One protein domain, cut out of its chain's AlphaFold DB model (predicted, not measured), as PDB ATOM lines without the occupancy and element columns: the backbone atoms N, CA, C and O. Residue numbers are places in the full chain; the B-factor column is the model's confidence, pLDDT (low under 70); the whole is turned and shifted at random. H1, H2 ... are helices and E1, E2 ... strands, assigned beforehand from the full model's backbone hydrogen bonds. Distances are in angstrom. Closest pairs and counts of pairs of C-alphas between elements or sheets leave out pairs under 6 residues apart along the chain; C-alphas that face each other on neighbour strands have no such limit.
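AT A GLANCE: This is residues 468 to 516 and 532 to 580 of the 852 residues of the protein "Monoamine-oxidase A repressor R1 zinc-finger protein" of Tetrahymena thermophila (strain SB210) (UniProt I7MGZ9). A small body of three separate two-stranded ribbons and short helices has one long arm, whose residues 503 to 509 and 511 to 516, with most of H2, stick out from it. In the body the hairpin E1 and E2 lies beside E6 of the short ribbon E3 and E6, and H3 follows E6 directly; the hairpin E4 and E5, with H1 beside E5, extends the line of E6. The printed part has 98 residues, in the order E1 E2 E3 H1 H2 E4 E5 E6 H3 H4, and each ribbon is antiparallel. The class is mixed, helices and strands, with 46 residues, under half, in named elements. The whole is loose, with a radius of gyration of the C-alphas of 15.6 A and spans of 48 by 34 by 24 A.

IN THESE COORDINATES: E4, residues 535 to 538, is 9.0 A long, and E5, residues 541 to 544, is 10.0 A. E6 is residues 547 to 549 and E3 residues 485 to 487. E1, residues 470 to 472, begins at C-alpha 470 (161.726, 233.117, 120.516), and E2 is residues 479 to 481. H1 is residues 492 to 495. H2, residues 507 to 515, is 12.2 A long, with C-alpha 507 at (188.339, 236.911, 88.308). H3, residues 550 to 556, is 10.5 A long; H4, residues 561 to 566, is 9.1 A long and ends at C-alpha 566 (178.755, 218.221, 120.482).

HOW THE PARTS SIT: E4 and E5 are a hairpin at 137 degrees, with N 536 and O 543 2.8 A apart, within hydrogen-bond range. The closest C-alphas of H1 and E5, those of Ala 492 and Leu 542, are 5.3 A apart. E5 runs on into E6 across a break of 2 residues, at 20 degrees. E6 and E3 are antiparallel at 151 degrees, with N 486 and O 548 2.9 A apart. The hairpin E1 and E2 has N 471 and O 480 2.9 A apart; the closest C-alphas of E1 and E6, those of Ile 472 and Met 547, are 7.1 A apart. H3 and H4 only just touch, with 3 pairs of C-alphas within 8 A, the closest Lys 554 and Leu 561 at 7.2 A; they run opposite ways at a steep tilt of 57 degrees. H2 touches no helix. Every O i to N i+4 pair is within hydrogen-bond range in H3, 4 of 5 in H2 and 1 of 2 in H4; H1 is too short for such a pair.

THE WHOLE: The C-alphas of Gln 469 and Asp 516, the two farthest apart, are 48.4 A apart; without the free stretches the body spans 32 by 31 by 28 A. Residues 517 to 531 are not printed, and C-alphas 516 and 532 are 24.6 A apart across the cut. The link from H1 to H2 is long, and residues 567 to 580 hold no named element. The mean pLDDT of the printed part is 73.7; residue 468, residues 497 to 516 and residues 532 to 534 are under 70.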
ATOM      1  N   ASN A 468     161.330 236.863 124.782       61.66
ATOM      2  CA  ASN A 468     162.780 236.632 124.664       61.66
ATOM      3  C   ASN A 468     163.153 235.140 124.512       61.66
ATOM      4  O   ASN A 468     164.323 234.800 124.363       61.66
ATOM      5  N   GLN A 469     162.169 234.236 124.566       76.88
ATOM      6  CA  GLN A 469     162.343 232.802 124.325       76.88
ATOM      7  C   GLN A 469     162.269 232.420 122.836       76.88
ATOM      8  O   GLN A 469     162.478 231.248 122.515       76.88
ATOM      9  N   TYR A 470     161.956 233.365 121.940       77.56
ATOM     10  CA  TYR A 470     161.726 233.117 120.516       77.56
ATOM     11  C   TYR A 470     162.638 233.958 119.621       77.56
ATOM     12  O   TYR A 470     162.732 235.172 119.780       77.56
ATOM     13  N   GLU A 471     163.257 233.312 118.636       82.12
ATOM     14  CA  GLU A 471     164.169 233.928 117.666       82.12
ATOM     15  C   GLU A 471     163.945 233.329 116.267       82.12
ATOM     16  O   GLU A 471     163.224 232.342 116.095       82.12
ATOM     17  N   ILE A 472     164.510 233.959 115.236       81.00
ATOM     18  CA  ILE A 472     164.207 233.651 113.833       81.00
ATOM     19  C   ILE A 472     165.286 232.745 113.223       81.00
ATOM     20  O   ILE A 472     166.482 233.016 113.336       81.00
ATOM     21  N   CYS A 473     164.864 231.689 112.519       84.81
ATOM     22  CA  CYS A 473     165.761 230.891 111.684       84.81
ATOM     23  C   CYS A 473     166.254 231.724 110.497       84.81
ATOM     24  O   CYS A 473     165.468 232.188 109.672       84.81
ATOM     25  N   HIS A 474     167.569 231.862 110.366       85.25
ATOM     26  CA  HIS A 474     168.210 232.663 109.335       85.25
ATOM     27  C   HIS A 474     167.815 232.241 107.909       85.25
ATOM     28  O   HIS A 474     167.620 233.114 107.063       85.25
ATOM     29  N   HIS A 475     167.701 230.930 107.658       82.06
ATOM     30  CA  HIS A 475     167.405 230.375 106.336       82.06
ATOM     31  C   HIS A 475     165.915 230.518 105.968       82.06
ATOM     32  O   HIS A 475     165.604 231.206 105.006       82.06
ATOM     33  N   CYS A 476     164.990 229.911 106.727       77.12
ATOM     34  CA  CYS A 476     163.559 229.881 106.369       77.12
ATOM     35  C   CYS A 476     162.709 231.021 106.958       77.12
ATOM     36  O   CYS A 476     161.494 231.025 106.773       77.12
ATOM     37  N   LYS A 477     163.317 231.958 107.699       78.62
ATOM     38  CA  LYS A 477     162.684 233.148 108.309       78.62
ATOM     39  C   LYS A 477     161.526 232.899 109.289       78.62
ATOM     40  O   LYS A 477     160.939 233.856 109.790       78.62
ATOM     41  N   HIS A 478     161.245 231.646 109.641       74.62
ATOM     42  CA  HIS A 478     160.273 231.302 110.682       74.62
ATOM     43  C   HIS A 478     160.793 231.561 112.096       74.62
ATOM     44  O   HIS A 478     161.987 231.428 112.376       74.62
ATOM     45  N   LEU A 479     159.861 231.892 112.989       76.56
ATOM     46  CA  LEU A 479     160.089 232.099 114.416       76.56
ATOM     47  C   LEU A 479     160.047 230.753 115.161       76.56
ATOM     48  O   LEU A 479     159.061 230.024 115.082       76.56
ATOM     49  N   PHE A 480     161.096 230.438 115.919       82.62
ATOM     50  CA  PHE A 480     161.213 229.213 116.717       82.62
ATOM     51  C   PHE A 480     161.569 229.543 118.169       82.62
ATOM     52  O   PHE A 480     162.113 230.606 118.459       82.62
ATOM     53  N   LYS A 481     161.318 228.608 119.095       81.81
ATOM     54  CA  LYS A 481     161.902 228.685 120.442       81.81
ATOM     55  C   LYS A 481     163.428 228.598 120.336       81.81
ATOM     56  O   LYS A 481     163.927 227.720 119.631       81.81
ATOM     57  N   LYS A 482     164.160 229.437 121.078       84.75
ATOM     58  CA  LYS A 482     165.637 229.508 121.067       84.75
ATOM     59  C   LYS A 482     166.308 228.143 121.283       84.75
ATOM     60  O   LYS A 482     167.288 227.834 120.622       84.75
ATOM     61  N   SER A 483     165.725 227.274 122.112       85.38
ATOM     62  CA  SER A 483     166.207 225.904 122.373       85.38
ATOM     63  C   SER A 483     166.078 224.909 121.204       85.38
ATOM     64  O   SER A 483     166.581 223.791 121.303       85.38
ATOM     65  N   ILE A 484     165.404 225.281 120.110       86.06
ATOM     66  CA  ILE A 484     165.235 224.474 118.883       86.06
ATOM     67  C   ILE A 484     166.155 225.000 117.753       86.06
ATOM     68  O   ILE A 484     166.277 224.387 116.688       86.06
ATOM     69  N   LEU A 485     166.817 226.137 117.985       89.31
ATOM     70  CA  LEU A 485     167.750 226.772 117.064       89.31
ATOM     71  C   LEU A 485     169.198 226.439 117.432       89.31
ATOM     72  O   LEU A 485     169.579 226.411 118.598       89.31
ATOM     73  N   PHE A 486     170.024 226.257 116.407       91.50
ATOM     74  CA  PHE A 486     171.468 226.123 116.532       91.50
ATOM     75  C   PHE A 486     172.107 227.483 116.244       91.50
ATOM     76  O   PHE A 486     171.968 228.008 115.134       91.50
ATOM     77  N   GLN A 487     172.766 228.072 117.243       91.75
ATOM     78  CA  GLN A 487     173.445 229.366 117.135       91.75
ATOM     79  C   GLN A 487     174.894 229.185 116.672       91.75
ATOM     80  O   GLN A 487     175.618 228.344 117.202       91.75
ATOM     81  N   CYS A 488     175.315 229.984 115.689       91.56
ATOM     82  CA  CYS A 488     176.701 230.016 115.229       91.56
ATOM     83  C   CYS A 488     177.637 230.484 116.351       91.56
ATOM     84  O   CYS A 488     177.363 231.500 116.992       91.56
ATOM     85  N   LYS A 489     178.757 229.785 116.552       90.25
ATOM     86  CA  LYS A 489     179.741 230.110 117.599       90.25
ATOM     87  C   LYS A 489     180.958 230.889 117.088       90.25
ATOM     88  O   LYS A 489     181.869 231.158 117.863       90.25
ATOM     89  N   TYR A 490     180.951 231.275 115.809       90.94
ATOM     90  CA  TYR A 490     181.989 232.102 115.192       90.94
ATOM     91  C   TYR A 490     182.325 233.338 116.046       90.94
ATOM     92  O   TYR A 490     181.421 234.078 116.458       90.94
ATOM     93  N   LYS A 491     183.629 233.597 116.197       88.00
ATOM     94  CA  LYS A 491     184.239 234.750 116.870       88.00
ATOM     95  C   LYS A 491     185.395 235.285 116.023       88.00
ATOM     96  O   LYS A 491     186.284 234.521 115.653       88.00
ATOM     97  N   ALA A 492     185.417 236.585 115.728       85.44
ATOM     98  CA  ALA A 492     186.466 237.165 114.883       85.44
ATOM     99  C   ALA A 492     187.851 237.180 115.553       85.44
ATOM    100  O   ALA A 492     188.857 237.163 114.848       85.44
ATOM    101  N   SER A 493     187.913 237.177 116.889       83.44
ATOM    102  CA  SER A 493     189.166 237.100 117.650       83.44
ATOM    103  C   SER A 493     189.871 235.747 117.537       83.44
ATOM    104  O   SER A 493     191.099 235.716 117.521       83.44
ATOM    105  N   THR A 494     189.127 234.639 117.443       83.69
ATOM    106  CA  THR A 494     189.697 233.281 117.411       83.69
ATOM    107  C   THR A 494     189.825 232.711 116.003       83.69
ATOM    108  O   THR A 494     190.704 231.891 115.764       83.69
ATOM    109  N   MET A 495     188.961 233.124 115.069       80.69
ATOM    110  CA  MET A 495     188.892 232.557 113.711       80.69
ATOM    111  C   MET A 495     189.318 233.541 112.614       80.69
ATOM    112  O   MET A 495     189.339 233.180 111.440       80.69
ATOM    113  N   GLY A 496     189.653 234.782 112.985       76.44
ATOM    114  CA  GLY A 496     189.844 235.882 112.044       76.44
ATOM    115  C   GLY A 496     188.522 236.353 111.428       76.44
ATOM    116  O   GLY A 496     187.516 235.652 111.450       76.44
ATOM    117  N   ILE A 497     188.517 237.567 110.867       65.44
ATOM    118  CA  ILE A 497     187.393 238.071 110.054       65.44
ATOM    119  C   ILE A 497     187.164 237.085 108.897       65.44
ATOM    120  O   ILE A 497     188.151 236.727 108.252       65.44
ATOM    121  N   PRO A 498     185.921 236.671 108.570       56.16
ATOM    122  CA  PRO A 498     185.719 235.645 107.569       56.16
ATOM    123  C   PRO A 498     186.012 236.277 106.213       56.16
ATOM    124  O   PRO A 498     185.254 237.127 105.733       56.16
ATOM    125  N   VAL A 499     187.119 235.871 105.598       52.78
ATOM    126  CA  VAL A 499     187.349 236.120 104.180       52.78
ATOM    127  C   VAL A 499     186.341 235.244 103.447       52.78
ATOM    128  O   VAL A 499     186.545 234.047 103.270       52.78
ATOM    129  N   HIS A 500     185.192 235.821 103.091       49.97
ATOM    130  CA  HIS A 500     184.283 235.166 102.164       49.97
ATOM    131  C   HIS A 500     185.039 234.964 100.855       49.97
ATOM    132  O   HIS A 500     185.381 235.935 100.178       49.97
ATOM    133  N   ASN A 501     185.299 233.702 100.516       39.66
ATOM    134  CA  ASN A 501     185.973 233.317  99.287       39.66
ATOM    135  C   ASN A 501     185.031 233.501  98.085       39.66
ATOM    136  O   ASN A 501     184.636 232.542  97.430       39.66
ATOM    137  N   TYR A 502     184.754 234.761  97.735       45.56
ATOM    138  CA  TYR A 502     184.154 235.195  96.463       45.56
ATOM    139  C   TYR A 502     185.053 234.890  95.237       45.56
ATOM    140  O   TYR A 502     184.805 235.361  94.134       45.56
ATOM    141  N   ILE A 503     186.090 234.069  95.421       39.75
ATOM    142  CA  ILE A 503     187.084 233.643  94.429       39.75
ATOM    143  C   ILE A 503     186.430 232.826  93.293       39.75
ATOM    144  O   ILE A 503     186.976 232.750  92.198       39.75
ATOM    145  N   VAL A 504     185.230 232.271  93.517       36.69
ATOM    146  CA  VAL A 504     184.445 231.531  92.506       36.69
ATOM    147  C   VAL A 504     183.467 232.439  91.727       36.69
ATOM    148  O   VAL A 504     182.795 231.982  90.807       36.69
ATOM    149  N   THR A 505     183.396 233.745  92.027       40.59
ATOM    150  CA  THR A 505     182.680 234.728  91.188       40.59
ATOM    151  C   THR A 505     183.651 235.529  90.327       40.59
ATOM    152  O   THR A 505     183.947 236.677  90.640       40.59
ATOM    153  N   ASP A 506     184.098 234.887  89.244       39.22
ATOM    154  CA  ASP A 506     184.742 235.464  88.053       39.22
ATOM    155  C   ASP A 506     185.896 236.475  88.300       39.22
ATOM    156  O   ASP A 506     185.654 237.666  88.538       39.22
ATOM    157  N   PRO A 507     187.170 236.042  88.166       41.59
ATOM    158  CA  PRO A 507     188.339 236.911  88.308       41.59
ATOM    159  C   PRO A 507     188.324 238.168  87.424       41.59
ATOM    160  O   PRO A 507     188.841 239.202  87.857       41.59
ATOM    161  N   PHE A 508     187.713 238.122  86.230       41.75
ATOM    162  CA  PHE A 508     187.614 239.288  85.342       41.75
ATOM    163  C   PHE A 508     186.812 240.416  86.003       41.75
ATOM    164  O   PHE A 508     187.274 241.556  86.079       41.75
ATOM    165  N   LEU A 509     185.628 240.097  86.540       40.88
ATOM    166  CA  LEU A 509     184.723 241.081  87.142       40.88
ATOM    167  C   LEU A 509     185.340 241.797  88.353       40.88
ATOM    168  O   LEU A 509     185.139 243.000  88.524       40.88
ATOM    169  N   PHE A 510     186.117 241.092  89.180       41.22
ATOM    170  CA  PHE A 510     186.773 241.714  90.333       41.22
ATOM    171  C   PHE A 510     188.000 242.559  89.958       41.22
ATOM    172  O   PHE A 510     188.198 243.608  90.571       41.22
ATOM    173  N   GLN A 511     188.781 242.182  88.937       43.16
ATOM    174  CA  GLN A 511     189.932 242.989  88.507       43.16
ATOM    175  C   GLN A 511     189.518 244.385  88.017       43.16
ATOM    176  O   GLN A 511     190.158 245.367  88.400       43.16
ATOM    177  N   PHE A 512     188.414 244.522  87.273       39.34
ATOM    178  CA  PHE A 512     187.904 245.847  86.885       39.34
ATOM    179  C   PHE A 512     187.439 246.673  88.099       39.34
ATOM    180  O   PHE A 512     187.746 247.857  88.198       39.34
ATOM    181  N   ILE A 513     186.776 246.047  89.078       41.81
ATOM    182  CA  ILE A 513     186.222 246.735  90.261       41.81
ATOM    183  C   ILE A 513     187.303 247.159  91.281       41.81
ATOM    184  O   ILE A 513     187.040 248.018  92.131       41.81
ATOM    185  N   GLU A 514     188.512 246.588  91.236       39.03
ATOM    186  CA  GLU A 514     189.605 246.936  92.165       39.03
ATOM    187  C   GLU A 514     190.792 247.682  91.528       39.03
ATOM    188  O   GLU A 514     191.577 248.288  92.263       39.03
ATOM    189  N   SER A 515     190.908 247.722  90.197       39.94
ATOM    190  CA  SER A 515     191.975 248.465  89.500       39.94
ATOM    191  C   SER A 515     191.716 249.977  89.385       39.94
ATOM    192  O   SER A 515     192.676 250.748  89.409       39.94
ATOM    193  N   ASP A 516     190.456 250.434  89.425       35.38
ATOM    194  CA  ASP A 516     190.060 251.860  89.509       35.38
ATOM    195  C   ASP A 516     190.354 252.524  90.884       35.38
ATOM    196  O   ASP A 516     189.735 253.514  91.297       35.38
ATOM    197  N   TYR A 532     179.896 243.029 108.642       49.22
ATOM    198  CA  TYR A 532     179.784 243.200 110.102       49.22
ATOM    199  C   TYR A 532     178.361 243.420 110.626       49.22
ATOM    200  O   TYR A 532     178.114 243.142 111.794       49.22
ATOM    201  N   THR A 533     177.417 243.820 109.771       53.16
ATOM    202  CA  THR A 533     175.962 243.792 110.038       53.16
ATOM    203  C   THR A 533     175.504 242.509 110.749       53.16
ATOM    204  O   THR A 533     174.736 242.540 111.704       53.16
ATOM    205  N   MET A 534     176.015 241.356 110.314       62.31
ATOM    206  CA  MET A 534     175.592 240.027 110.772       62.31
ATOM    207  C   MET A 534     176.278 239.558 112.066       62.31
ATOM    208  O   MET A 534     176.029 238.437 112.525       62.31
ATOM    209  N   PHE A 535     177.127 240.401 112.660       70.38
ATOM    210  CA  PHE A 535     177.931 240.081 113.833       70.38
ATOM    211  C   PHE A 535     177.664 241.092 114.953       70.38
ATOM    212  O   PHE A 535     177.728 242.304 114.763       70.38
ATOM    213  N   GLN A 536     177.358 240.595 116.147       79.94
ATOM    214  CA  GLN A 536     177.222 241.422 117.337       79.94
ATOM    215  C   GLN A 536     178.602 241.718 117.913       79.94
ATOM    216  O   GLN A 536     179.428 240.811 118.010       79.94
ATOM    217  N   LYS A 537     178.833 242.956 118.358       79.62
ATOM    218  CA  LYS A 537     179.992 243.243 119.204       79.62
ATOM    219  C   LYS A 537     179.694 242.781 120.635       79.62
ATOM    220  O   LYS A 537     178.817 243.352 121.279       79.62
ATOM    221  N   VAL A 538     180.389 241.749 121.105       79.94
ATOM    222  CA  VAL A 538     180.274 241.171 122.456       79.94
ATOM    223  C   VAL A 538     181.664 241.191 123.080       79.94
ATOM    224  O   VAL A 538     182.616 240.729 122.459       79.94
ATOM    225  N   ASP A 539     181.801 241.802 124.257       84.62
ATOM    226  CA  ASP A 539     183.055 241.908 125.027       84.62
ATOM    227  C   ASP A 539     184.275 242.443 124.242       84.62
ATOM    228  O   ASP A 539     185.427 242.214 124.594       84.62
ATOM    229  N   GLY A 540     184.016 243.202 123.172       81.56
ATOM    230  CA  GLY A 540     185.033 243.759 122.275       81.56
ATOM    231  C   GLY A 540     185.138 243.058 120.915       81.56
ATOM    232  O   GLY A 540     185.524 243.713 119.946       81.56
ATOM    233  N   ASP A 541     184.729 241.794 120.819       81.44
ATOM    234  CA  ASP A 541     184.857 240.932 119.637       81.44
ATOM    235  C   ASP A 541     183.569 240.870 118.791       81.44
ATOM    236  O   ASP A 541     182.486 241.204 119.265       81.44
ATOM    237  N   LEU A 542     183.674 240.452 117.527       81.75
ATOM    238  CA  LEU A 542     182.563 240.295 116.585       81.75
ATOM    239  C   LEU A 542     182.105 238.830 116.519       81.75
ATOM    240  O   LEU A 542     182.782 237.976 115.945       81.75
ATOM    241  N   VAL A 543     180.920 238.558 117.070       86.62
ATOM    242  CA  VAL A 543     180.326 237.219 117.231       86.62
ATOM    243  C   VAL A 543     179.119 237.061 116.308       86.62
ATOM    244  O   VAL A 543     178.299 237.971 116.200       86.62
ATOM    245  N   CYS A 544     178.964 235.926 115.621       87.62
ATOM    246  CA  CYS A 544     177.869 235.774 114.651       87.62
ATOM    247  C   CYS A 544     176.488 235.663 115.333       87.62
ATOM    248  O   CYS A 544     176.267 234.781 116.160       87.62
ATOM    249  N   LYS A 545     175.516 236.499 114.929       86.25
ATOM    250  CA  LYS A 545     174.123 236.424 115.427       86.25
ATOM    251  C   LYS A 545     173.299 235.280 114.801       86.25
ATOM    252  O   LYS A 545     172.167 235.051 115.221       86.25
ATOM    253  N   ARG A 546     173.780 234.611 113.741       87.31
ATOM    254  CA  ARG A 546     172.929 233.723 112.922       87.31
ATOM    255  C   ARG A 546     172.580 232.418 113.641       87.31
ATOM    256  O   ARG A 546     173.444 231.729 114.180       87.31
ATOM    257  N   MET A 547     171.303 232.058 113.546       90.50
ATOM    258  CA  MET A 547     170.710 230.839 114.088       90.50
ATOM    259  C   MET A 547     169.953 230.081 113.003       90.50
ATOM    260  O   MET A 547     169.342 230.701 112.138       90.50
ATOM    261  N   TYR A 548     169.973 228.752 113.040       91.75
ATOM    262  CA  TYR A 548     169.313 227.903 112.045       91.75
ATOM    263  C   TYR A 548     168.475 226.829 112.748       91.75
ATOM    264  O   TYR A 548     168.879 226.302 113.783       91.75
ATOM    265  N   CYS A 549     167.301 226.496 112.208       88.62
ATOM    266  CA  CYS A 549     166.477 225.414 112.745       88.62
ATOM    267  C   CYS A 549     166.945 224.042 112.236       88.62
ATOM    268  O   CYS A 549     167.558 223.929 111.170       88.62
ATOM    269  N   ARG A 550     166.599 222.991 112.993       87.12
ATOM    270  CA  ARG A 550     166.939 221.586 112.704       87.12
ATOM    271  C   ARG A 550     166.669 221.181 111.247       87.12
ATOM    272  O   ARG A 550     167.511 220.533 110.634       87.12
ATOM    273  N   SER A 551     165.512 221.565 110.704       85.00
ATOM    274  CA  SER A 551     165.094 221.192 109.347       85.00
ATOM    275  C   SER A 551     165.979 221.838 108.282       85.00
ATOM    276  O   SER A 551     166.500 221.132 107.428       85.00
ATOM    277  N   CYS A 552     166.244 223.147 108.377       82.56
ATOM    278  CA  CYS A 552     167.087 223.839 107.399       82.56
ATOM    279  C   CYS A 552     168.509 223.272 107.345       82.56
ATOM    280  O   CYS A 552     169.021 223.076 106.248       82.56
ATOM    281  N   LEU A 553     169.113 222.972 108.504       86.06
ATOM    282  CA  LEU A 553     170.458 222.384 108.584       86.06
ATOM    283  C   LEU A 553     170.531 220.988 107.958       86.06
ATOM    284  O   LEU A 553     171.493 220.709 107.250       86.06
ATOM    285  N   LYS A 554     169.507 220.146 108.160       85.00
ATOM    286  CA  LYS A 554     169.461 218.818 107.534       85.00
ATOM    287  C   LYS A 554     169.144 218.877 106.032       85.00
ATOM    288  O   LYS A 554     169.685 218.079 105.292       85.00
ATOM    289  N   GLN A 555     168.241 219.757 105.593       79.75
ATOM    290  CA  GLN A 555     167.659 219.705 104.237       79.75
ATOM    291  C   GLN A 555     168.390 220.536 103.172       79.75
ATOM    292  O   GLN A 555     168.097 220.366 101.997       79.75
ATOM    293  N   ASN A 556     169.250 221.484 103.562       77.69
ATOM    294  CA  ASN A 556     169.869 222.444 102.625       77.69
ATOM    295  C   ASN A 556     171.400 222.500 102.746       77.69
ATOM    296  O   ASN A 556     172.034 223.310 102.075       77.69
ATOM    297  N   TYR A 557     171.970 221.714 103.663       82.38
ATOM    298  CA  TYR A 557     173.395 221.710 104.008       82.38
ATOM    299  C   TYR A 557     173.893 220.311 104.431       82.38
ATOM    300  O   TYR A 557     175.036 220.190 104.855       82.38
ATOM    301  N   ASP A 558     173.021 219.291 104.397       81.25
ATOM    302  CA  ASP A 558     173.267 217.883 104.762       81.25
ATOM    303  C   ASP A 558     173.978 217.629 106.108       81.25
ATOM    304  O   ASP A 558     174.568 216.575 106.346       81.25
ATOM    305  N   LEU A 559     173.884 218.577 107.049       82.75
ATOM    306  CA  LEU A 559     174.623 218.513 108.309       82.75
ATOM    307  C   LEU A 559     174.033 217.480 109.281       82.75
ATOM    308  O   LEU A 559     172.868 217.564 109.694       82.75
ATOM    309  N   ILE A 560     174.881 216.553 109.733       83.12
ATOM    310  CA  ILE A 560     174.541 215.543 110.740       83.12
ATOM    311  C   ILE A 560     174.397 216.215 112.116       83.12
ATOM    312  O   ILE A 560     175.340 216.718 112.720       83.12
ATOM    313  N   LEU A 561     173.163 216.239 112.617       82.38
ATOM    314  CA  LEU A 561     172.740 217.091 113.736       82.38
ATOM    315  C   LEU A 561     173.295 216.699 115.118       82.38
ATOM    316  O   LEU A 561     173.236 217.526 116.029       82.38
ATOM    317  N   SER A 562     173.783 215.468 115.295       78.44
ATOM    318  CA  SER A 562     174.517 215.056 116.502       78.44
ATOM    319  C   SER A 562     175.840 215.812 116.587       78.44
ATOM    320  O   SER A 562     176.057 216.552 117.541       78.44
ATOM    321  N   GLU A 563     176.644 215.768 115.520       78.44
ATOM    322  CA  GLU A 563     177.922 216.481 115.445       78.44
ATOM    323  C   GLU A 563     177.795 217.977 115.762       78.44
ATOM    324  O   GLU A 563     178.669 218.548 116.407       78.44
ATOM    325  N   ILE A 564     176.703 218.623 115.334       80.88
ATOM    326  CA  ILE A 564     176.465 220.055 115.582       80.88
ATOM    327  C   ILE A 564     176.304 220.362 117.077       80.88
ATOM    328  O   ILE A 564     176.742 221.420 117.532       80.88
ATOM    329  N   LYS A 565     175.654 219.477 117.846       77.31
ATOM    330  CA  LYS A 565     175.468 219.685 119.289       77.31
ATOM    331  C   LYS A 565     176.792 219.614 120.036       77.31
ATOM    332  O   LYS A 565     177.052 220.462 120.890       77.31
ATOM    333  N   ASP A 566     177.601 218.624 119.684       77.94
ATOM    334  CA  ASP A 566     178.755 218.221 120.482       77.94
ATOM    335  C   ASP A 566     180.026 218.993 120.075       77.94
ATOM    336  O   ASP A 566     180.903 219.240 120.905       77.94
ATOM    337  N   LYS A 567     180.103 219.487 118.828       82.62
ATOM    338  CA  LYS A 567     181.192 220.363 118.362       82.62
ATOM    339  C   LYS A 567     181.166 221.710 119.095       82.62
ATOM    340  O   LYS A 567     180.300 222.571 118.876       82.62
ATOM    341  N   GLN A 568     182.162 221.925 119.959       76.12
ATOM    342  CA  GLN A 568     182.293 223.170 120.718       76.12
ATOM    343  C   GLN A 568     182.464 224.400 119.819       76.12
ATOM    344  O   GLN A 568     181.908 225.430 120.177       76.12
ATOM    345  N   ASP A 569     183.045 224.262 118.625       84.88
ATOM    346  CA  ASP A 569     183.335 225.365 117.693       84.88
ATOM    347  C   ASP A 569     182.438 225.398 116.438       84.88
ATOM    348  O   ASP A 569     182.865 225.829 115.369       84.88
ATOM    349  N   TRP A 570     181.185 224.922 116.523       89.25
ATOM    350  CA  TRP A 570     180.305 224.871 115.345       89.25
ATOM    351  C   TRP A 570     180.088 226.239 114.666       89.25
ATOM    352  O   TRP A 570     179.568 227.197 115.257       89.25
ATOM    353  N   LEU A 571     180.412 226.277 113.372       88.44
ATOM    354  CA  LEU A 571     180.180 227.398 112.468       88.44
ATOM    355  C   LEU A 571     178.963 227.124 111.597       88.44
ATOM    356  O   LEU A 571     178.807 226.035 111.048       88.44
ATOM    357  N   CYS A 572     178.111 228.132 111.436       88.31
ATOM    358  CA  CYS A 572     176.986 228.030 110.524       88.31
ATOM    359  C   CYS A 572     177.441 228.134 109.056       88.31
ATOM    360  O   CYS A 572     178.471 228.766 108.787       88.31
ATOM    361  N   PRO A 573     176.639 227.631 108.096       84.62
ATOM    362  CA  PRO A 573     177.001 227.624 106.677       84.62
ATOM    363  C   PRO A 573     177.429 228.987 106.118       84.62
ATOM    364  O   PRO A 573     178.283 229.050 105.246       84.62
ATOM    365  N   PHE A 574     176.918 230.105 106.648       83.75
ATOM    366  CA  PHE A 574     177.376 231.441 106.239       83.75
ATOM    367  C   PHE A 574     178.790 231.796 106.697       83.75
ATOM    368  O   PHE A 574     179.545 232.385 105.928       83.75
ATOM    369  N   CYS A 575     179.171 231.444 107.924       81.44
ATOM    370  CA  CYS A 575     180.540 231.658 108.394       81.44
ATOM    371  C   CYS A 575     181.537 230.732 107.678       81.44
ATOM    372  O   CYS A 575     182.715 231.055 107.617       81.44
ATOM    373  N   GLN A 576     181.045 229.635 107.090       81.94
ATOM    374  CA  GLN A 576     181.789 228.729 106.209       81.94
ATOM    375  C   GLN A 576     181.752 229.148 104.720       81.94
ATOM    376  O   GLN A 576     182.415 228.518 103.907       81.94
ATOM    377  N   GLY A 577     180.979 230.178 104.345       74.81
ATOM    378  CA  GLY A 577     180.786 230.640 102.958       74.81
ATOM    379  C   GLY A 577     179.637 229.971 102.181       74.81
ATOM    380  O   GLY A 577     179.067 230.586 101.286       74.81
ATOM    381  N   ASN A 578     179.212 228.770 102.571       78.44
ATOM    382  CA  ASN A 578     178.306 227.899 101.807       78.44
ATOM    383  C   ASN A 578     176.813 228.118 102.152       78.44
ATOM    384  O   ASN A 578     176.121 227.188 102.564       78.44
ATOM    385  N   CYS A 579     176.289 229.348 102.072       76.38
ATOM    386  CA  CYS A 579     174.953 229.678 102.604       76.38
ATOM    387  C   CYS A 579     173.844 229.840 101.550       76.38
ATOM    388  O   CYS A 579     173.406 230.952 101.278       76.38
ATOM    389  N   TYR A 580     173.255 228.737 101.087       72.94
ATOM    390  CA  TYR A 580     172.157 228.703 100.099       72.94
ATOM    391  C   TYR A 580     170.773 229.206 100.585       72.94
ATOM    392  O   TYR A 580     169.739 228.671 100.194       72.94
TER     393      TYR A 580